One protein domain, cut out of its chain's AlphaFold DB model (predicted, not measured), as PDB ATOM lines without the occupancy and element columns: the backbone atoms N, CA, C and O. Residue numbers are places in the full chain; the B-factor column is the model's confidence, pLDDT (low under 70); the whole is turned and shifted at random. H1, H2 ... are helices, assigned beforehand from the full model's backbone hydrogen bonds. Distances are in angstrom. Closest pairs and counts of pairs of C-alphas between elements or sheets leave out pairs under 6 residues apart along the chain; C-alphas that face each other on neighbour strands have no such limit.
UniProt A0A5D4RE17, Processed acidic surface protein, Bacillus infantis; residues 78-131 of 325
ATOM      1  N   ASP A  78      23.578  42.563  47.749       83.94
ATOM      2  CA  ASP A  78      23.220  41.194  47.363       83.94
ATOM      3  C   ASP A  78      22.255  41.178  46.174       83.94
ATOM      4  O   ASP A  78      22.233  40.226  45.382       83.94
ATOM      5  N   SER A  79      21.500  42.264  45.979       82.44
ATOM      6  CA  SER A  79      20.669  42.442  44.789       82.44
ATOM      7  C   SER A  79      21.509  42.413  43.498       82.44
ATOM      8  O   SER A  79      21.148  41.716  42.540       82.44
ATOM      9  N   ILE A  80      22.695  43.037  43.499       78.69
ATOM     10  CA  ILE A  80      23.594  43.094  42.333       78.69
ATOM     11  C   ILE A  80      24.133  41.707  41.988       78.69
ATOM     12  O   ILE A  80      24.124  41.322  40.815       78.69
ATOM     13  N   ALA A  81      24.587  40.950  42.993       71.50
ATOM     14  CA  ALA A  81      25.166  39.618  42.802       71.50
ATOM     15  C   ALA A  81      24.171  38.652  42.134       71.50
ATOM     16  O   ALA A  81      24.545  37.801  41.323       71.50
ATOM     17  N   ASN A  82      22.877  38.841  42.400       75.44
ATOM     18  CA  ASN A  82      21.791  38.063  41.808       75.44
ATOM     19  C   ASN A  82      21.327  38.581  40.432       75.44
ATOM     20  O   ASN A  82      20.387  38.039  39.840       75.44
ATOM     21  N   GLY A  83      21.977  39.620  39.899       72.94
ATOM     22  CA  GLY A  83      21.588  40.291  38.660       72.94
ATOM     23  C   GLY A  83      20.298  41.106  38.781       72.94
ATOM     24  O   GLY A  83      19.734  41.500  37.754       72.94
ATOM     25  N   ASP A  84      19.821  41.349  40.005       77.88
ATOM     26  CA  ASP A  84      18.687  42.221  40.272       77.88
ATOM     27  C   ASP A  84      19.172  43.673  40.317       77.88
ATOM     28  O   ASP A  84      19.914  44.096  41.195       77.88
ATOM     29  N   ARG A  85      18.760  44.456  39.322       75.38
ATOM     30  CA  ARG A  85      19.075  45.889  39.206       75.38
ATOM     31  C   ARG A  85      17.998  46.751  39.867       75.38
ATOM     32  O   ARG A  85      17.666  47.819  39.360       75.38
ATOM     33  N   GLY A  86      17.353  46.219  40.902       78.62
ATOM     34  CA  GLY A  86      16.190  46.830  41.535       78.62
ATOM     35  C   GLY A  86      16.516  48.064  42.375       78.62
ATOM     36  O   GLY A  86      15.637  48.909  42.544       78.62
ATOM     37  N   ASP A  87      17.749  48.177  42.871       88.69
ATOM     38  CA  ASP A  87      18.186  49.303  43.690       88.69
ATOM     39  C   ASP A  87      18.614  50.487  42.808       88.69
ATOM     40  O   ASP A  87      19.632  50.447  42.113       88.69
ATOM     41  N   GLN A  88      17.796  51.543  42.806       90.19
ATOM     42  CA  GLN A  88      18.043  52.740  42.005       90.19
ATOM     43  C   GLN A  88      19.311  53.474  42.459       90.19
ATOM     44  O   GLN A  88      19.997  54.042  41.613       90.19
ATOM     45  N   ASN A  89      19.666  53.411  43.744       91.06
ATOM     46  CA  ASN A  89      20.831  54.114  44.283       91.06
ATOM     47  C   ASN A  89      22.126  53.530  43.724       91.06
ATOM     48  O   ASN A  89      23.022  54.256  43.298       91.06
ATOM     49  N   ILE A  90      22.185  52.202  43.625       92.69
ATOM     50  CA  ILE A  90      23.296  51.496  42.987       92.69
ATOM     51  C   ILE A  90      23.383  51.868  41.502       92.69
ATOM     52  O   ILE A  90      24.475  52.096  40.988       92.69
ATOM     53  N   LEU A  91      22.248  51.939  40.796       92.12
ATOM     54  CA  LEU A  91      22.235  52.326  39.381       92.12
ATOM     55  C   LEU A  91      22.735  53.755  39.159       92.12
ATOM     56  O   LEU A  91      23.483  53.982  38.208       92.12
ATOM     57  N   ASP A  92      22.356  54.684  40.033       93.25
ATOM     58  CA  ASP A  92      22.793  56.076  39.963       93.25
ATOM     59  C   ASP A  92      24.309  56.185  40.208       93.25
ATOM     60  O   ASP A  92      24.994  56.919  39.494       93.25
ATOM     61  N   ILE A  93      24.865  55.400  41.142       94.88
ATOM     62  CA  ILE A  93      26.318  55.305  41.366       94.88
ATOM     63  C   ILE A  93      27.022  54.697  40.146       94.88
ATOM     64  O   ILE A  93      28.011  55.248  39.666       94.88
ATOM     65  N   LEU A  94      26.507  53.593  39.598       94.25
ATOM     66  CA  LEU A  94      27.062  52.965  38.395       94.25
ATOM     67  C   LEU A  94      27.130  53.954  37.223       94.25
ATOM     68  O   LEU A  94      28.164  54.064  36.568       94.25
ATOM     69  N   GLU A  95      26.062  54.718  36.985       94.19
ATOM     70  CA  GLU A  95      26.050  55.769  35.963       94.19
ATOM     71  C   GLU A  95      27.046  56.889  36.294       94.19
ATOM     72  O   GLU A  95      27.835  57.284  35.434       94.19
ATOM     73  N   LYS A  96      27.071  57.361  37.547       95.44
ATOM     74  CA  LYS A  96      27.969  58.427  38.018       95.44
ATOM     75  C   LYS A  96      29.452  58.081  37.880       95.44
ATOM     76  O   LYS A  96      30.248  59.003  37.737       95.44
ATOM     77  N   TYR A  97      29.839  56.809  37.906       96.12
ATOM     78  CA  TYR A  97      31.235  56.368  37.777       96.12
ATOM     79  C   TYR A  97      31.540  55.673  36.435       96.12
ATOM     80  O   TYR A  97      32.623  55.113  36.277       96.12
ATOM     81  N   ASP A  98      30.615  55.719  35.463       95.94
ATOM     82  CA  ASP A  98      30.703  55.002  34.171       95.94
ATOM     83  C   ASP A  98      31.056  53.510  34.337       95.94
ATOM     84  O   ASP A  98      31.863  52.931  33.606       95.94
ATOM     85  N   LEU A  99      30.455  52.884  35.349       94.94
ATOM     86  CA  LEU A  99      30.699  51.504  35.731       94.94
ATOM     87  C   LEU A  99      29.505  50.639  35.320       94.94
ATOM     88  O   LEU A  99      28.345  51.012  35.492       94.94
ATOM     89  N   ASP A 100      29.767  49.449  34.780       93.12
ATOM     90  CA  ASP A 100      28.719  48.449  34.593       93.12
ATOM     91  C   ASP A 100      28.639  47.499  35.800       93.12
ATOM     92  O   ASP A 100      29.518  47.464  36.661       93.12
ATOM     93  N   SER A 101      27.569  46.702  35.883       90.31
ATOM     94  CA  SER A 101      27.388  45.770  37.007       90.31
ATOM     95  C   SER A 101      28.536  44.762  37.140       90.31
ATOM     96  O   SER A 101      28.814  44.320  38.245       90.31
ATOM     97  N   ALA A 102      29.186  44.375  36.036       88.94
ATOM     98  CA  ALA A 102      30.291  43.421  36.082       88.94
ATOM     99  C   ALA A 102      31.571  44.081  36.609       88.94
ATOM    100  O   ALA A 102      32.293  43.457  37.379       88.94
ATOM    101  N   GLY A 103      31.822  45.336  36.236       92.44
ATOM    102  CA  GLY A 103      32.897  46.156  36.784       92.44
ATOM    103  C   GLY A 103      32.722  46.398  38.280       92.44
ATOM    104  O   GLY A 103      33.679  46.241  39.029       92.44
ATOM    105  N   LEU A 104      31.496  46.679  38.726       93.81
ATOM    106  CA  LEU A 104      31.197  46.818  40.151       93.81
ATOM    107  C   LEU A 104      31.416  45.515  40.920       93.81
ATOM    108  O   LEU A 104      32.088  45.539  41.939       93.81
ATOM    109  N   VAL A 105      30.921  44.377  40.421       91.44
ATOM    110  CA  VAL A 105      31.180  43.072  41.061       91.44
ATOM    111  C   VAL A 105      32.680  42.781  41.122       91.44
ATOM    112  O   VAL A 105      33.179  42.418  42.175       91.44
ATOM    113  N   ALA A 106      33.419  43.013  40.034       92.75
ATOM    114  CA  ALA A 106      34.861  42.782  40.012       92.75
ATOM    115  C   ALA A 106      35.638  43.697  40.973       92.75
ATOM    116  O   ALA A 106      36.678  43.284  41.482       92.75
ATOM    117  N   MET A 107      35.167  44.929  41.191       94.94
ATOM    118  CA  MET A 107      35.713  45.832  42.207       94.94
ATOM    119  C   MET A 107      35.398  45.305  43.609       94.94
ATOM    120  O   MET A 107      36.310  45.125  44.406       94.94
ATOM    121  N   LEU A 108      34.132  44.978  43.882       93.31
ATOM    122  CA  LEU A 108      33.692  44.482  45.188       93.31
ATOM    123  C   LEU A 108      34.352  43.151  45.573       93.31
ATOM    124  O   LEU A 108      34.588  42.922  46.751       93.31
ATOM    125  N   ASP A 109      34.680  42.300  44.600       91.81
ATOM    126  CA  ASP A 109      35.428  41.056  44.820       91.81
ATOM    127  C   ASP A 109      36.886  41.307  45.259       91.81
ATOM    128  O   ASP A 109      37.508  40.424  45.841       91.81
ATOM    129  N   GLN A 110      37.449  42.484  44.961       91.44
ATOM    130  CA  GLN A 110      38.808  42.887  45.355       91.44
ATOM    131  C   GLN A 110      38.826  43.763  46.614       91.44
ATOM    132  O   GLN A 110      39.877  43.923  47.233       91.44
ATOM    133  N   TYR A 111      37.682  44.335  46.986       92.75
ATOM    134  CA  TYR A 111      37.577  45.265  48.097       92.75
ATOM    135  C   TYR A 111      37.429  44.508  49.424       92.75
ATOM    136  O   TYR A 111      36.373  43.943  49.712       92.75
ATOM    137  N   GLU A 112      38.485  44.515  50.250       88.88
ATOM    138  CA  GLU A 112      38.552  43.741  51.508       88.88
ATOM    139  C   GLU A 112      37.404  44.066  52.486       88.88
ATOM    140  O   GLU A 112      37.006  43.217  53.275       88.88
ATOM    141  N   ASN A 113      36.832  45.273  52.412       89.19
ATOM    142  CA  ASN A 113      35.784  45.746  53.321       89.19
ATOM    143  C   ASN A 113      34.390  45.747  52.680       89.19
ATOM    144  O   ASN A 113      33.558  46.588  53.018       89.19
ATOM    145  N   ARG A 114      34.118  44.832  51.741       90.81
ATOM    146  CA  ARG A 114      32.801  44.730  51.090       90.81
ATOM    147  C   ARG A 114      31.654  44.628  52.102       90.81
ATOM    148  O   ARG A 114      30.626  45.271  51.907       90.81
ATOM    149  N   ASP A 115      31.839  43.858  53.173       88.56
ATOM    150  CA  ASP A 115      30.812  43.645  54.203       88.56
ATOM    151  C   ASP A 115      30.528  44.905  55.041       88.56
ATOM    152  O   ASP A 115      29.532  44.956  55.757       88.56
ATOM    153  N   ASN A 116      31.363  45.944  54.921       90.50
ATOM    154  CA  ASN A 116      31.170  47.233  55.586       90.50
ATOM    155  C   ASN A 116      30.438  48.265  54.717       90.50
ATOM    156  O   ASN A 116      30.288  49.413  55.130       90.50
ATOM    157  N   ILE A 117      29.986  47.879  53.522       94.06
ATOM    158  CA  ILE A 117      29.256  48.765  52.619       94.06
ATOM    159  C   ILE A 117      27.754  48.621  52.884       94.06
ATOM    160  O   ILE A 117      27.099  47.718  52.361       94.06
ATOM    161  N   TYR A 118      27.204  49.544  53.669       93.25
ATOM    162  CA  TYR A 118      25.787  49.561  54.046       93.25
ATOM    163  C   TYR A 118      25.003  50.675  53.340       93.25
ATOM    164  O   TYR A 118      23.789  50.557  53.133       93.25
ATOM    165  N   PHE A 119      25.683  51.753  52.949       95.69
ATOM    166  CA  PHE A 119      25.076  52.923  52.322       95.69
ATOM    167  C   PHE A 119      25.763  53.304  51.010       95.69
ATOM    168  O   PHE A 119      26.892  52.916  50.711       95.69
ATOM    169  N   ALA A 120      25.071  54.120  50.220       95.44
ATOM    170  CA  ALA A 120      25.581  54.693  48.982       95.44
ATOM    171  C   ALA A 120      26.927  55.414  49.178       95.44
ATOM    172  O   ALA A 120      27.820  55.276  48.345       95.44
ATOM    173  N   GLY A 121      27.094  56.145  50.282       95.44
ATOM    174  CA  GLY A 121      28.328  56.849  50.625       95.44
ATOM    175  C   GLY A 121      29.504  55.908  50.881       95.44
ATOM    176  O   GLY A 121      30.602  56.201  50.414       95.44
ATOM    177  N   ASP A 122      29.280  54.760  51.530       95.69
ATOM    178  CA  ASP A 122      30.316  53.727  51.689       95.69
ATOM    179  C   ASP A 122      30.795  53.236  50.326       95.69
ATOM    180  O   ASP A 122      31.995  53.150  50.070       95.69
ATOM    181  N   LEU A 123      29.849  52.954  49.425       95.75
ATOM    182  CA  LEU A 123      30.173  52.452  48.098       95.75
ATOM    183  C   LEU A 123      30.929  53.494  47.267       95.75
ATOM    184  O   LEU A 123      31.874  53.154  46.558       95.75
ATOM    185  N   GLU A 124      30.534  54.766  47.346       95.94
ATOM    186  CA  GLU A 124      31.260  55.847  46.680       95.94
ATOM    187  C   GLU A 124      32.677  56.018  47.239       95.94
ATOM    188  O   GLU A 124      33.611  56.194  46.457       95.94
ATOM    189  N   ASN A 125      32.861  55.925  48.559       94.75
ATOM    190  CA  ASN A 125      34.185  55.972  49.180       94.75
ATOM    191  C   ASN A 125      35.052  54.783  48.739       94.75
ATOM    192  O   ASN A 125      36.188  54.991  48.319       94.75
ATOM    193  N   ALA A 126      34.495  53.568  48.723       95.06
ATOM    194  CA  ALA A 126      35.178  52.372  48.229       95.06
ATOM    195  C   ALA A 126      35.622  52.524  46.763       95.06
ATOM    196  O   ALA A 126      36.760  52.216  46.411       95.06
ATOM    197  N   LEU A 127      34.753  53.068  45.902       95.81
ATOM    198  CA  LEU A 127      35.090  53.363  44.506       95.81
ATOM    199  C   LEU A 127      36.239  54.376  44.392       95.81
ATOM    200  O   LEU A 127      37.145  54.184  43.581       95.81
ATOM    201  N   LEU A 128      36.222  55.442  45.196       94.88
ATOM    202  CA  LEU A 128      37.287  56.448  45.208       94.88
ATOM    203  C   LEU A 128      38.625  55.866  45.685       94.88
ATOM    204  O   LEU A 128      39.663  56.189  45.102       94.88
ATOM    205  N   ASP A 129      38.605  55.001  46.701       94.31
ATOM    206  CA  ASP A 129      39.795  54.323  47.227       94.31
ATOM    207  C   ASP A 129      40.426  53.387  46.185       94.31
ATOM    208  O   ASP A 129      41.649  53.372  46.021       94.31
ATOM    209  N   GLU A 130      39.594  52.704  45.392       95.31
ATOM    210  CA  GLU A 130      40.013  51.885  44.244       95.31
ATOM    211  C   GLU A 130      40.389  52.718  43.000       95.31
ATOM    212  O   GLU A 130      40.750  52.186  41.945       95.31
ATOM    213  N   GLY A 131      40.348  54.050  43.104       95.75
ATOM    214  CA  GLY A 131      40.802  54.974  42.066       95.75
ATOM    215  C   GLY A 131      39.794  55.235  40.946       95.75
ATOM    216  O   GLY A 131      40.180  55.769  39.902       95.75
TER     217      GLY A 131
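AT A GLANCE: This is residues 78 to 131 of the 325 residues of the protein "Processed acidic surface protein" of Bacillus infantis (UniProt A0A5D4RE17). The longest helix, H4, and H2 lie side by side, and H3 stands across from H2 to H4, its first residue nearest H2 and Met 107 nearest H4; tiny H1 sits by the start of H3. The 54 printed residues, with four named helices in the order H1 to H4 and no named strand, are all helix in class and compact, with a radius of gyration of the C-alphas of 10.1 A and spans of 24 by 20 by 19 A.

IN THESE COORDINATES: H4, residues 120 to 129, is 14.3 A long and ends at C-alpha 129 (39.795, 54.323, 47.227). H2 holds residues 88 to 96, 12.1 A; H3, 101 to 108, 10.4 A; H1, 78 to 81, 5.2 A, begins at C-alpha 78 (23.220, 41.194, 47.363).

HOW THE PARTS SIT: H4 touches H2 at a shallow tilt of 29 degrees, the same way; their closest C-alphas, Asn 89 and Ala 120, are 6.7 A apart. H3 is close to H2 but not clearly touching, about perpendicular at 89 degrees; the closest C-alphas, Leu 94 and Ser 101, are 7.3 A apart. H1 only just touches H3, with 3 pairs of C-alphas within 8 A, the closest those of Ile 80 and Ser 101, 7.1 A. In H2, H3 and H4 every O i to N i+4 pair is within hydrogen-bond range; H1 is too short for one.

THE WHOLE: The printed part has no cut; the link from H3 to H4, 11 residues, is long. No printed residue is under 70 in pLDDT.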